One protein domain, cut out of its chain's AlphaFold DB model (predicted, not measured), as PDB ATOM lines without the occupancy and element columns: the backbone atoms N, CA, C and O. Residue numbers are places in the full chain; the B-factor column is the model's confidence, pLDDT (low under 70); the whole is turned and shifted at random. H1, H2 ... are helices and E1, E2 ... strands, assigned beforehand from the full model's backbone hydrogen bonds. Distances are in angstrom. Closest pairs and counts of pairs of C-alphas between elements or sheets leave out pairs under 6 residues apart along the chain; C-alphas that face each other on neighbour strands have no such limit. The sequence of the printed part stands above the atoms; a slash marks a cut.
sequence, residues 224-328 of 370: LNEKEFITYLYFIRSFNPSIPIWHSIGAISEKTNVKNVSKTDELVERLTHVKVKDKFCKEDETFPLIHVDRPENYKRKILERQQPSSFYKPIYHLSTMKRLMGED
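This is residues 224 to 328 of the 370 residues of an uncharacterized protein of Bacillus shackletonii (UniProt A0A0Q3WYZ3). A short two-stranded ribbon, E1 and E2, runs beside a cluster of three helices in which H3 packs crosswise on both H1 and H2. H4 lies beyond one end of the ribbon and H5 beyond the other, and the long loop of residues 274 to 290 reaches out toward the H5 end and doubles back. The printed part has 105 residues with five named helices and two named strands, in the order H1 H2 H3 E1 H4 E2 H5; the sheet E1 - E2 is antiparallel and the class is mostly helix. It is compact, with a radius of gyration of the C-alphas of 14.8 A and spans of 44 by 29 by 24 A.

E1, residues 291 to 293, is the antiparallel neighbour of E2, residues 309 to 313; N 293 and O 311 are within hydrogen-bond range at 2.9 A, as are N 313 and O 291 at 2.8 A. Residues 247 to 248 also pair antiparallel with residues 309 to 310 of E2. The closest C-alphas of H1, residues 226 to 238, and E2 are those of Phe 235 and Tyr 312, 6.3 A apart. H3, residues 261 to 273, touches H1 about perpendicular at 78 degrees, closest at the C-alphas of Glu 228 and Leu 267, 6.1 A. With residues 261 to 265 alone H3 touches H2, residues 249 to 255, closest at the C-alphas of Ser 253 and Thr 264, 5.6 A. H4, residues 298 to 303, and H5, residues 315 to 325, are apart. In the five helices every O i to N i+4 pair is within hydrogen-bond range.

H1 begins at C-alpha 226 (11.303, 67.331, 84.898); H1 and H3 each measure 18.5 A from first to last C-alpha. E2 measures 13.3 A, and H5, 15.3 A, ends at C-alpha 325 (11.782, 40.243, 88.699).

The two C-alphas farthest apart, those of Glu 304 and Gly 326, are 45.4 A apart. The printed part has no cut; the link from H3 to E1, 17 residues, is long. Residues 327 to 328 have pLDDT under 70.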
ATOM      1  N   LEU A 224      17.650  63.036  83.009       96.25
ATOM      2  CA  LEU A 224      16.425  63.645  82.504       96.25
ATOM      3  C   LEU A 224      16.022  64.852  83.357       96.25
ATOM      4  O   LEU A 224      16.117  64.828  84.587       96.25
ATOM      5  N   ASN A 225      15.521  65.898  82.708       95.12
ATOM      6  CA  ASN A 225      14.847  67.008  83.378       95.12
ATOM      7  C   ASN A 225      13.390  66.651  83.749       95.12
ATOM      8  O   ASN A 225      12.900  65.567  83.446       95.12
ATOM      9  N   GLU A 226      12.680  67.564  84.421       94.81
ATOM     10  CA  GLU A 226      11.303  67.331  84.898       94.81
ATOM     11  C   GLU A 226      10.334  66.950  83.761       94.81
ATOM     12  O   GLU A 226       9.575  65.993  83.897       94.81
ATOM     13  N   LYS A 227      10.384  67.658  82.625       95.44
ATOM     14  CA  LYS A 227       9.497  67.410  81.478       95.44
ATOM     15  C   LYS A 227       9.859  66.119  80.751       95.44
ATOM     16  O   LYS A 227       8.975  65.324  80.457       95.44
ATOM     17  N   GLU A 228      11.148  65.891  80.514       97.38
ATOM     18  CA  GLU A 228      11.656  64.650  79.918       97.38
ATOM     19  C   GLU A 228      11.267  63.430  80.759       97.38
ATOM     20  O   GLU A 228      10.787  62.434  80.223       97.38
ATOM     21  N   PHE A 229      11.417  63.519  82.083       97.69
ATOM     22  CA  PHE A 229      11.089  62.428  82.990       97.69
ATOM     23  C   PHE A 229       9.595  62.088  82.978       97.69
ATOM     24  O   PHE A 229       9.244  60.914  82.904       97.69
ATOM     25  N   ILE A 230       8.698  63.081  82.996       97.25
ATOM     26  CA  ILE A 230       7.259  62.791  82.929       97.25
ATOM     27  C   ILE A 230       6.842  62.241  81.563       97.25
ATOM     28  O   ILE A 230       6.031  61.317  81.512       97.25
ATOM     29  N   THR A 231       7.420  62.727  80.462       97.75
ATOM     30  CA  THR A 231       7.185  62.136  79.135       97.75
ATOM     31  C   THR A 231       7.692  60.690  79.070       97.75
ATOM     32  O   THR A 231       7.015  59.823  78.525       97.75
ATOM     33  N   TYR A 232       8.828  60.386  79.700       98.12
ATOM     34  CA  TYR A 232       9.312  59.014  79.855       98.12
ATOM     35  C   TYR A 232       8.338  58.126  80.653       98.12
ATOM     36  O   TYR A 232       8.003  57.028  80.208       98.12
ATOM     37  N   LEU A 233       7.814  58.609  81.786       98.00
ATOM     38  CA  LEU A 233       6.794  57.883  82.556       98.00
ATOM     39  C   LEU A 233       5.494  57.681  81.771       98.00
ATOM     40  O   LEU A 233       4.847  56.649  81.929       98.00
ATOM     41  N   TYR A 234       5.116  58.640  80.923       97.38
ATOM     42  CA  TYR A 234       3.971  58.490  80.029       97.38
ATOM     43  C   TYR A 234       4.173  57.309  79.070       97.38
ATOM     44  O   TYR A 234       3.267  56.499  78.909       97.38
ATOM     45  N   PHE A 235       5.374  57.137  78.512       97.50
ATOM     46  CA  PHE A 235       5.671  55.971  77.679       97.50
ATOM     47  C   PHE A 235       5.679  54.655  78.458       97.50
ATOM     48  O   PHE A 235       5.201  53.657  77.932       97.50
ATOM     49  N   ILE A 236       6.148  54.642  79.712       96.69
ATOM     50  CA  ILE A 236       5.993  53.464  80.585       96.69
ATOM     51  C   ILE A 236       4.517  53.126  80.776       96.69
ATOM     52  O   ILE A 236       4.122  51.974  80.631       96.69
ATOM     53  N   ARG A 237       3.699  54.136  81.075       95.00
ATOM     54  CA  ARG A 237       2.263  53.976  81.287       95.00
ATOM     55  C   ARG A 237       1.546  53.437  80.046       95.00
ATOM     56  O   ARG A 237       0.677  52.583  80.182       95.00
ATOM     57  N   SER A 238       1.855  53.981  78.874       93.75
ATOM     58  CA  SER A 238       1.171  53.664  77.615       93.75
ATOM     59  C   SER A 238       1.712  52.417  76.915       93.75
ATOM     60  O   SER A 238       1.183  52.017  75.880       93.75
ATOM     61  N   PHE A 239       2.765  51.797  77.443       93.75
ATOM     62  CA  PHE A 239       3.326  50.597  76.848       93.75
ATOM     63  C   PHE A 239       2.470  49.367  77.173       93.75
ATOM     64  O   PHE A 239       2.411  48.915  78.315       93.75
ATOM     65  N   ASN A 240       1.874  48.781  76.135       85.81
ATOM     66  CA  ASN A 240       1.228  47.477  76.183       85.81
ATOM     67  C   ASN A 240       1.811  46.599  75.053       85.81
ATOM     68  O   ASN A 240       1.732  46.985  73.884       85.81
ATOM     69  N   PRO A 241       2.445  45.453  75.371       78.31
ATOM     70  CA  PRO A 241       3.067  44.587  74.368       78.31
ATOM     71  C   PRO A 241       2.043  43.803  73.539       78.31
ATOM     72  O   PRO A 241       2.345  43.447  72.403       78.31
ATOM     73  N   SER A 242       0.859  43.532  74.095       85.00
ATOM     74  CA  SER A 242      -0.204  42.779  73.427       85.00
ATOM     75  C   SER A 242      -0.986  43.662  72.460       85.00
ATOM     76  O   SER A 242      -1.383  43.210  71.392       85.00
ATOM     77  N   ILE A 243      -1.189  44.931  72.828       87.56
ATOM     78  CA  ILE A 243      -1.947  45.908  72.041       87.56
ATOM     79  C   ILE A 243      -1.102  47.185  71.905       87.56
ATOM     80  O   ILE A 243      -1.168  48.058  72.773       87.56
ATOM     81  N   PRO A 244      -0.280  47.313  70.844       87.75
ATOM     82  CA  PRO A 244       0.571  48.483  70.652       87.75
ATOM     83  C   PRO A 244      -0.245  49.774  70.525       87.75
ATOM     84  O   PRO A 244      -1.070  49.917  69.621       87.75
ATOM     85  N   ILE A 245       0.024  50.746  71.400       90.69
ATOM     86  CA  ILE A 245      -0.630  52.058  71.371       90.69
ATOM     87  C   ILE A 245       0.234  53.044  70.576       90.69
ATOM     88  O   ILE A 245       1.315  53.452  71.003       90.69
ATOM     89  N   TRP A 246      -0.241  53.437  69.396       93.38
ATOM     90  CA  TRP A 246       0.475  54.344  68.497       93.38
ATOM     91  C   TRP A 246       0.141  55.804  68.806       93.38
ATOM     92  O   TRP A 246      -1.016  56.213  68.733       93.38
ATOM     93  N   HIS A 247       1.160  56.622  69.066       94.81
ATOM     94  CA  HIS A 247       0.984  58.026  69.432       94.81
ATOM     95  C   HIS A 247       1.575  58.969  68.385       94.81
ATOM     96  O   HIS A 247       2.731  58.822  67.980       94.81
ATOM     97  N   SER A 248       0.799  59.975  67.977       95.81
ATOM     98  CA  SER A 248       1.339  61.153  67.294       95.81
ATOM     99  C   SER A 248       2.007  62.094  68.301       95.81
ATOM    100  O   SER A 248       1.701  62.064  69.497       95.81
ATOM    101  N   ILE A 249       2.898  62.971  67.828       96.19
ATOM    102  CA  ILE A 249       3.513  63.995  68.688       96.19
ATOM    103  C   ILE A 249       2.447  64.931  69.271       96.19
ATOM    104  O   ILE A 249       2.546  65.299  70.439       96.19
ATOM    105  N   GLY A 250       1.389  65.258  68.515       95.75
ATOM    106  CA  GLY A 250       0.251  66.030  69.025       95.75
ATOM    107  C   GLY A 250      -0.428  65.358  70.221       95.75
ATOM    108  O   GLY A 250      -0.579  65.987  71.267       95.75
ATOM    109  N   ALA A 251      -0.728  64.059  70.118       95.00
ATOM    110  CA  ALA A 251      -1.339  63.302  71.212       95.00
ATOM    111  C   ALA A 251      -0.438  63.252  72.459       95.00
ATOM    112  O   ALA A 251      -0.917  63.415  73.582       95.00
ATOM    113  N   ILE A 252       0.878  63.086  72.275       96.50
ATOM    114  CA  ILE A 252       1.847  63.150  73.381       96.50
ATOM    115  C   ILE A 252       1.835  64.547  74.002       96.50
ATOM    116  O   ILE A 252       1.819  64.671  75.224       96.50
ATOM    117  N   SER A 253       1.806  65.599  73.183       95.25
ATOM    118  CA  SER A 253       1.803  66.998  73.624       95.25
ATOM    119  C   SER A 253       0.618  67.290  74.543       95.25
ATOM    120  O   SER A 253       0.786  67.876  75.613       95.25
ATOM    121  N   GLU A 254      -0.572  66.824  74.164       92.88
ATOM    122  CA  GLU A 254      -1.795  66.958  74.957       92.88
ATOM    123  C   GLU A 254      -1.709  66.165  76.262       92.88
ATOM    124  O   GLU A 254      -1.898  66.715  77.349       92.88
ATOM    125  N   LYS A 255      -1.356  64.877  76.182       93.50
ATOM    126  CA  LYS A 255      -1.297  63.995  77.358       93.50
ATOM    127  C   LYS A 255      -0.201  64.395  78.341       93.50
ATOM    128  O   LYS A 255      -0.368  64.190  79.544       93.50
ATOM    129  N   THR A 256       0.876  65.011  77.858       93.00
ATOM    130  CA  THR A 256       1.982  65.497  78.691       93.00
ATOM    131  C   THR A 256       1.871  66.976  79.082       93.00
ATOM    132  O   THR A 256       2.774  67.514  79.731       93.00
ATOM    133  N   ASN A 257       0.758  67.631  78.723       90.81
ATOM    134  CA  ASN A 257       0.478  69.038  79.004       90.81
ATOM    135  C   ASN A 257       1.624  69.974  78.559       90.81
ATOM    136  O   ASN A 257       2.097  70.859  79.286       90.81
ATOM    137  N   VAL A 258       2.109  69.750  77.337       91.12
ATOM    138  CA  VAL A 258       3.065  70.611  76.641       91.12
ATOM    139  C   VAL A 258       2.302  71.340  75.542       91.12
ATOM    140  O   VAL A 258       1.804  70.737  74.601       91.12
ATOM    141  N   LYS A 259       2.185  72.667  75.655       88.31
ATOM    142  CA  LYS A 259       1.366  73.465  74.722       88.31
ATOM    143  C   LYS A 259       1.905  73.503  73.291       88.31
ATOM    144  O   LYS A 259       1.142  73.742  72.365       88.31
ATOM    145  N   ASN A 260       3.218  73.369  73.120       92.56
ATOM    146  CA  ASN A 260       3.872  73.488  71.823       92.56
ATOM    147  C   ASN A 260       4.315  72.100  71.347       92.56
ATOM    148  O   ASN A 260       5.214  71.510  71.942       92.56
ATOM    149  N   VAL A 261       3.711  71.637  70.253       93.81
ATOM    150  CA  VAL A 261       3.977  70.330  69.639       93.81
ATOM    151  C   VAL A 261       5.440  70.187  69.213       93.81
ATOM    152  O   VAL A 261       6.017  69.131  69.430       93.81
ATOM    153  N   SER A 262       6.082  71.239  68.696       94.06
ATOM    154  CA  SER A 262       7.507  71.208  68.328       94.06
ATOM    155  C   SER A 262       8.410  70.988  69.541       94.06
ATOM    156  O   SER A 262       9.368  70.234  69.462       94.06
ATOM    157  N   LYS A 263       8.070  71.571  70.700       95.31
ATOM    158  CA  LYS A 263       8.808  71.289  71.944       95.31
ATOM    159  C   LYS A 263       8.613  69.848  72.401       95.31
ATOM    160  O   LYS A 263       9.520  69.262  72.975       95.31
ATOM    161  N   THR A 264       7.425  69.288  72.186       96.56
ATOM    162  CA  THR A 264       7.177  67.868  72.448       96.56
ATOM    163  C   THR A 264       8.017  66.997  71.523       96.56
ATOM    164  O   THR A 264       8.601  66.032  71.998       96.56
ATOM    165  N   ASP A 265       8.132  67.358  70.246       95.88
ATOM    166  CA  ASP A 265       8.985  66.658  69.284       95.88
ATOM    167  C   ASP A 265      10.454  66.664  69.730       95.88
ATOM    168  O   ASP A 265      11.046  65.603  69.880       95.88
ATOM    169  N   GLU A 266      11.000  67.832  70.092       96.38
ATOM    170  CA  GLU A 266      12.362  67.971  70.639       96.38
ATOM    171  C   GLU A 266      12.582  67.104  71.893       96.38
ATOM    172  O   GLU A 266      13.616  66.450  72.043       96.38
ATOM    173  N   LEU A 267      11.603  67.074  72.808       96.19
ATOM    174  CA  LEU A 267      11.657  66.242  74.013       96.19
ATOM    175  C   LEU A 267      11.670  64.751  73.664       96.19
ATOM    176  O   LEU A 267      12.451  63.988  74.233       96.19
ATOM    177  N   VAL A 268      10.806  64.323  72.744       97.06
ATOM    178  CA  VAL A 268      10.714  62.927  72.307       97.06
ATOM    179  C   VAL A 268      11.984  62.519  71.564       97.06
ATOM    180  O   VAL A 268      12.571  61.487  71.886       97.06
ATOM    181  N   GLU A 269      12.471  63.348  70.643       96.31
ATOM    182  CA  GLU A 269      13.739  63.140  69.953       96.31
ATOM    183  C   GLU A 269      14.874  62.981  70.965       96.31
ATOM    184  O   GLU A 269      15.619  61.997  70.908       96.31
ATOM    185  N   ARG A 270      14.960  63.869  71.963       96.69
ATOM    186  CA  ARG A 270      15.965  63.763  73.022       96.69
ATOM    187  C   ARG A 270      15.875  62.424  73.750       96.69
ATOM    188  O   ARG A 270      16.892  61.744  73.865       96.69
ATOM    189  N   LEU A 271      14.685  62.022  74.198       97.31
ATOM    190  CA  LEU A 271      14.476  60.760  74.916       97.31
ATOM    191  C   LEU A 271      14.868  59.526  74.088       97.31
ATOM    192  O   LEU A 271      15.396  58.566  74.644       97.31
ATOM    193  N   THR A 272      14.662  59.552  72.771       96.31
ATOM    194  CA  THR A 272      15.012  58.428  71.877       96.31
ATOM    195  C   THR A 272      16.515  58.299  71.609       96.31
ATOM    196  O   THR A 272      16.990  57.211  71.290       96.31
ATOM    197  N   HIS A 273      17.285  59.373  71.810       95.75
ATOM    198  CA  HIS A 273      18.747  59.370  71.680       95.75
ATOM    199  C   HIS A 273      19.483  59.179  73.015       95.75
ATOM    200  O   HIS A 273      20.692  58.930  73.023       95.75
ATOM    201  N   VAL A 274      18.792  59.308  74.154       95.56
ATOM    202  CA  VAL A 274      19.397  59.093  75.473       95.56
ATOM    203  C   VAL A 274      19.763  57.619  75.640       95.56
ATOM    204  O   VAL A 274      18.935  56.717  75.502       95.56
ATOM    205  N   LYS A 275      21.029  57.397  75.997       92.62
ATOM    206  CA  LYS A 275      21.549  56.108  76.436       92.62
ATOM    207  C   LYS A 275      21.878  56.177  77.920       92.62
ATOM    208  O   LYS A 275      22.473  57.152  78.380       92.62
ATOM    209  N   VAL A 276      21.487  55.150  78.659       91.12
ATOM    210  CA  VAL A 276      21.631  55.072  80.111       91.12
ATOM    211  C   VAL A 276      22.647  53.994  80.460       91.12
ATOM    212  O   VAL A 276      22.633  52.905  79.882       91.12
ATOM    213  N   LYS A 277      23.514  54.310  81.421       87.81
ATOM    214  CA  LYS A 277      24.373  53.348  82.105       87.81
ATOM    215  C   LYS A 277      23.948  53.286  83.568       87.81
ATOM    216  O   LYS A 277      24.028  54.289  84.274       87.81
ATOM    217  N   ASP A 278      23.473  52.129  83.999       82.00
ATOM    218  CA  ASP A 278      23.060  51.848  85.371       82.00
ATOM    219  C   ASP A 278      23.950  50.769  86.007       82.00
ATOM    220  O   ASP A 278      24.927  50.307  85.415       82.00
ATOM    221  N   LYS A 279      23.610  50.352  87.230       81.50
ATOM    222  CA  LYS A 279      24.384  49.346  87.971       81.50
ATOM    223  C   LYS A 279      24.362  47.941  87.354       81.50
ATOM    224  O   LYS A 279      25.108  47.078  87.803       81.50
ATOM    225  N   PHE A 280      23.466  47.687  86.402       80.69
ATOM    226  CA  PHE A 280      23.321  46.402  85.729       80.69
ATOM    227  C   PHE A 280      24.065  46.366  84.386       80.69
ATOM    228  O   PHE A 280      24.141  45.312  83.757       80.69
ATOM    229  N   CYS A 281      24.592  47.504  83.931       79.19
ATOM    230  CA  CYS A 281      25.427  47.597  82.740       79.19
ATOM    231  C   CYS A 281      26.837  47.074  83.024       79.19
ATOM    232  O   CYS A 281      27.421  47.382  84.066       79.19
ATOM    233  N   LYS A 282      27.430  46.361  82.060       80.44
ATOM    234  CA  LYS A 282      28.885  46.143  82.043       80.44
ATOM    235  C   LYS A 282      29.619  47.474  81.818       80.44
ATOM    236  O   LYS A 282      29.006  48.468  81.426       80.44
ATOM    237  N   GLU A 283      30.930  47.510  82.063       75.94
ATOM    238  CA  GLU A 283      31.715  48.756  82.009       75.94
ATOM    239  C   GLU A 283      31.585  49.525  80.680       75.94
ATOM    240  O   GLU A 283      31.505  50.751  80.714       75.94
ATOM    241  N   ASP A 284      31.420  48.840  79.549       80.06
ATOM    242  CA  ASP A 284      31.308  49.478  78.228       80.06
ATOM    243  C   ASP A 284      29.894  49.425  77.624       80.06
ATOM    244  O   ASP A 284      29.685  49.757  76.456       80.06
ATOM    245  N   GLU A 285      28.898  49.004  78.403       81.81
ATOM    246  CA  GLU A 285      27.537  48.806  77.913       81.81
ATOM    247  C   GLU A 285      26.632  49.993  78.264       81.81
ATOM    248  O   GLU A 285      26.679  50.549  79.363       81.81
ATOM    249  N   THR A 286      25.783  50.381  77.314       85.88
ATOM    250  CA  THR A 286      24.734  51.383  77.523       85.88
ATOM    251  C   THR A 286      23.433  50.903  76.899       85.88
ATOM    252  O   THR A 286      23.445  50.252  75.853       85.88
ATOM    253  N   PHE A 287      22.305  51.253  77.517       84.31
ATOM    254  CA  PHE A 287      20.976  50.880  77.038       84.31
ATOM    255  C   PHE A 287      20.250  52.090  76.459       84.31
ATOM    256  O   PHE A 287      20.289  53.162  77.068       84.31
ATOM    257  N   PRO A 288      19.569  51.957  75.309       92.56
ATOM    258  CA  PRO A 288      18.667  53.003  74.853       92.56
ATOM    259  C   PRO A 288      17.536  53.175  75.869       92.56
ATOM    260  O   PRO A 288      16.994  52.196  76.384       92.56
ATOM    261  N   LEU A 289      17.168  54.425  76.147       95.12
ATOM    262  CA  LEU A 289      16.041  54.714  77.026       95.12
ATOM    263  C   LEU A 289      14.721  54.278  76.375       95.12
ATOM    264  O   LEU A 289      13.912  53.591  77.000       95.12
ATOM    265  N   ILE A 290      14.538  54.655  75.104       96.44
ATOM    266  CA  ILE A 290      13.330  54.410  74.314       96.44
ATOM    267  C   ILE A 290      13.711  53.878  72.935       96.44
ATOM    268  O   ILE A 290      14.624  54.393  72.296       96.44
ATOM    269  N   HIS A 291      12.977  52.877  72.459       95.12
ATOM    270  CA  HIS A 291      12.987  52.460  71.060       95.12
ATOM    271  C   HIS A 291      11.692  52.894  70.374       95.12
ATOM    272  O   HIS A 291      10.632  52.888  70.999       95.12
ATOM    273  N   VAL A 292      11.776  53.265  69.098       95.31
ATOM    274  CA  VAL A 292      10.635  53.760  68.326       95.31
ATOM    275  C   VAL A 292      10.380  52.839  67.149       95.31
ATOM    276  O   VAL A 292      11.203  52.772  66.236       95.31
ATOM    277  N   ASP A 293       9.212  52.205  67.135       93.75
ATOM    278  CA  ASP A 293       8.710  51.556  65.930       93.75
ATOM    279  C   ASP A 293       7.863  52.554  65.139       93.75
ATOM    280  O   ASP A 293       7.120  53.371  65.699       93.75
ATOM    281  N   ARG A 294       7.941  52.464  63.814       93.50
ATOM    282  CA  ARG A 294       7.157  53.283  62.888       93.50
ATOM    283  C   ARG A 294       6.309  52.362  62.010       93.50
ATOM    284  O   ARG A 294       6.849  51.370  61.522       93.50
ATOM    285  N   PRO A 295       5.021  52.672  61.784       91.44
ATOM    286  CA  PRO A 295       4.189  51.886  60.884       91.44
ATOM    287  C   PRO A 295       4.664  52.052  59.434       91.44
ATOM    288  O   PRO A 295       5.297  53.049  59.083       91.44
ATOM    289  N   GLU A 296       4.316  51.110  58.560       92.00
ATOM    290  CA  GLU A 296       4.744  51.125  57.152       92.00
ATOM    291  C   GLU A 296       4.337  52.415  56.420       92.00
ATOM    292  O   GLU A 296       5.104  52.981  55.639       92.00
ATOM    293  N   ASN A 297       3.156  52.952  56.740       89.25
ATOM    294  CA  ASN A 297       2.638  54.187  56.151       89.25
ATOM    295  C   ASN A 297       3.231  55.479  56.747       89.25
ATOM    296  O   ASN A 297       2.838  56.568  56.326       89.25
ATOM    297  N   TYR A 298       4.175  55.402  57.695       92.94
ATOM    298  CA  TYR A 298       4.744  56.571  58.380       92.94
ATOM    299  C   TYR A 298       5.327  57.596  57.399       92.94
ATOM    300  O   TYR A 298       4.997  58.779  57.456       92.94
ATOM    301  N   LYS A 299       6.153  57.134  56.448       92.56
ATOM    302  CA  LYS A 299       6.764  58.003  55.427       92.56
ATOM    303  C   LYS A 299       5.712  58.627  54.509       92.56
ATOM    304  O   LYS A 299       5.834  59.798  54.168       92.56
ATOM    305  N   ARG A 300       4.665  57.870  54.154       93.06
ATOM    306  CA  ARG A 300       3.552  58.368  53.336       93.06
ATOM    307  C   ARG A 300       2.815  59.505  54.046       93.06
ATOM    308  O   ARG A 300       2.643  60.561  53.454       93.06
ATOM    309  N   LYS A 301       2.484  59.337  55.331       91.44
ATOM    310  CA  LYS A 301       1.835  60.387  56.136       91.44
ATOM    311  C   LYS A 301       2.659  61.673  56.206       91.44
ATOM    312  O   LYS A 301       2.094  62.753  56.096       91.44
ATOM    313  N   ILE A 302       3.985  61.563  56.328       91.31
ATOM    314  CA  ILE A 302       4.878  62.733  56.285       91.31
ATOM    315  C   ILE A 302       4.785  63.448  54.931       91.31
ATOM    316  O   ILE A 302       4.636  64.668  54.900       91.31
ATOM    317  N   LEU A 303       4.849  62.704  53.819       93.25
ATOM    318  CA  LEU A 303       4.739  63.272  52.468       93.25
ATOM    319  C   LEU A 303       3.386  63.967  52.248       93.25
ATOM    320  O   LEU A 303       3.334  65.051  51.675       93.25
ATOM    321  N   GLU A 304       2.312  63.382  52.776       94.12
ATOM    322  CA  GLU A 304       0.946  63.918  52.747       94.12
ATOM    323  C   GLU A 304       0.705  65.050  53.769       94.12
ATOM    324  O   GLU A 304      -0.418  65.533  53.897       94.12
ATOM    325  N   ARG A 305       1.740  65.496  54.501       89.19
ATOM    326  CA  ARG A 305       1.666  66.534  55.552       89.19
ATOM    327  C   ARG A 305       0.675  66.212  56.682       89.19
ATOM    328  O   ARG A 305       0.150  67.113  57.334       89.19
ATOM    329  N   GLN A 306       0.444  64.929  56.943       90.06
ATOM    330  CA  GLN A 306      -0.334  64.443  58.080       90.06
ATOM    331  C   GLN A 306       0.583  64.161  59.277       90.06
ATOM    332  O   GLN A 306       1.759  63.847  59.101       90.06
ATOM    333  N   GLN A 307       0.051  64.212  60.505       88.19
ATOM    334  CA  GLN A 307       0.821  63.790  61.680       88.19
ATOM    335  C   GLN A 307       0.942  62.261  61.723       88.19
ATOM    336  O   GLN A 307      -0.073  61.569  61.874       88.19
ATOM    337  N   PRO A 308       2.158  61.700  61.612       92.56
ATOM    338  CA  PRO A 308       2.338  60.271  61.737       92.56
ATOM    339  C   PRO A 308       2.341  59.852  63.214       92.56
ATOM    340  O   PRO A 308       2.683  60.634  64.104       92.56
ATOM    341  N   SER A 309       2.000  58.592  63.465       94.81
ATOM    342  CA  SER A 309       2.065  57.991  64.800       94.81
ATOM    343  C   SER A 309       3.250  57.037  64.892       94.81
ATOM    344  O   SER A 309       3.601  56.393  63.904       94.81
ATOM    345  N   SER A 310       3.845  56.928  66.077       95.81
ATOM    346  CA  SER A 310       4.904  55.958  66.379       95.81
ATOM    347  C   SER A 310       4.573  55.188  67.651       95.81
ATOM    348  O   SER A 310       3.808  55.670  68.490       95.81
ATOM    349  N   PHE A 311       5.150  54.001  67.798       95.88
ATOM    350  CA  PHE A 311       5.050  53.208  69.016       95.88
ATOM    351  C   PHE A 311       6.350  53.339  69.810       95.88
ATOM    352  O   PHE A 311       7.437  53.112  69.278       95.88
ATOM    353  N   TYR A 312       6.240  53.740  71.077       96.56
ATOM    354  CA  TYR A 312       7.379  54.062  71.936       96.56
ATOM    355  C   TYR A 312       7.566  52.968  72.986       96.56
ATOM    356  O   TYR A 312       6.746  52.809  73.887       96.56
ATOM    357  N   LYS A 313       8.663  52.217  72.878       95.94
ATOM    358  CA  LYS A 313       9.015  51.131  73.798       95.94
ATOM    359  C   LYS A 313      10.003  51.637  74.857       95.94
ATOM    360  O   LYS A 313      11.119  52.004  74.480       95.94
ATOM    361  N   PRO A 314       9.674  51.627  76.160       96.06
ATOM    362  CA  PRO A 314      10.566  52.081  77.231       96.06
ATOM    363  C   PRO A 314      11.605  50.997  77.576       96.06
ATOM    364  O   PRO A 314      11.525  50.332  78.609       96.06
ATOM    365  N   ILE A 315      12.575  50.779  76.685       94.06
ATOM    366  CA  ILE A 315      13.529  49.656  76.745       94.06
ATOM    367  C   ILE A 315      14.282  49.586  78.078       94.06
ATOM    368  O   ILE A 315      14.443  48.492  78.627       94.06
ATOM    369  N   TYR A 316      14.715  50.729  78.614       94.38
ATOM    370  CA  TYR A 316      15.411  50.776  79.901       94.38
ATOM    371  C   TYR A 316      14.534  50.259  81.052       94.38
ATOM    372  O   TYR A 316      14.975  49.394  81.813       94.38
ATOM    373  N   HIS A 317      13.276  50.712  81.135       94.38
ATOM    374  CA  HIS A 317      12.319  50.245  82.141       94.38
ATOM    375  C   HIS A 317      12.101  48.733  82.047       94.38
ATOM    376  O   HIS A 317      12.239  48.021  83.040       94.38
ATOM    377  N   LEU A 318      11.809  48.236  80.839       91.94
ATOM    378  CA  LEU A 318      11.519  46.821  80.592       91.94
ATOM    379  C   LEU A 318      12.707  45.934  80.981       91.94
ATOM    380  O   LEU A 318      12.556  44.961  81.718       91.94
ATOM    381  N   SER A 319      13.912  46.325  80.567       90.31
ATOM    382  CA  SER A 319      15.143  45.595  80.890       90.31
ATOM    383  C   SER A 319      15.419  45.579  82.395       90.31
ATOM    384  O   SER A 319      15.777  44.541  82.953       90.31
ATOM    385  N   THR A 320      15.213  46.714  83.067       90.69
ATOM    386  CA  THR A 320      15.378  46.840  84.522       90.69
ATOM    387  C   THR A 320      14.377  45.962  85.266       90.69
ATOM    388  O   THR A 320      14.756  45.198  86.151       90.69
ATOM    389  N   MET A 321      13.105  46.019  84.875       90.12
ATOM    390  CA  MET A 321      12.042  45.195  85.444       90.12
ATOM    391  C   MET A 321      12.336  43.702  85.283       90.12
ATOM    392  O   MET A 321      12.239  42.967  86.263       90.12
ATOM    393  N   LYS A 322      12.776  43.262  84.097       87.81
ATOM    394  CA  LYS A 322      13.140  41.859  83.838       87.81
ATOM    395  C   LYS A 322      14.257  41.386  84.774       87.81
ATOM    396  O   LYS A 322      14.165  40.317  85.367       87.81
ATOM    397  N   ARG A 323      15.290  42.213  84.963       87.56
ATOM    398  CA  ARG A 323      16.421  41.919  85.863       87.56
ATOM    399  C   ARG A 323      16.011  41.857  87.333       87.56
ATOM    400  O   ARG A 323      16.521  41.018  88.065       87.56
ATOM    401  N   LEU A 324      15.114  42.741  87.770       87.94
ATOM    402  CA  LEU A 324      14.635  42.775  89.155       87.94
ATOM    403  C   LEU A 324      13.653  41.642  89.462       87.94
ATOM    404  O   LEU A 324      13.635  41.135  90.584       87.94
ATOM    405  N   MET A 325      12.801  41.272  88.503       83.06
ATOM    406  CA  MET A 325      11.782  40.243  88.699       83.06
ATOM    407  C   MET A 325      12.337  38.823  88.556       83.06
ATOM    408  O   MET A 325      11.923  37.968  89.337       83.06
ATOM    409  N   GLY A 326      13.337  38.626  87.691       73.00
ATOM    410  CA  GLY A 326      13.784  37.312  87.226       73.00
ATOM    411  C   GLY A 326      13.107  36.972  85.896       73.00
ATOM    412  O   GLY A 326      11.999  37.438  85.637       73.00
ATOM    413  N   GLU A 327      13.769  36.199  85.027       60.53
ATOM    414  CA  GLU A 327      13.254  35.910  83.674       60.53
ATOM    415  C   GLU A 327      11.948  35.092  83.674       60.53
ATOM    416  O   GLU A 327      11.192  35.175  82.708       60.53
ATOM    417  N   ASP A 328      11.656  34.391  84.775       56.91
ATOM    418  CA  ASP A 328      10.531  33.459  84.916       56.91
ATOM    419  C   ASP A 328       9.318  34.033  85.677       56.91
ATOM    420  O   ASP A 328       8.393  33.288  86.000       56.91
TER     421      ASP A 328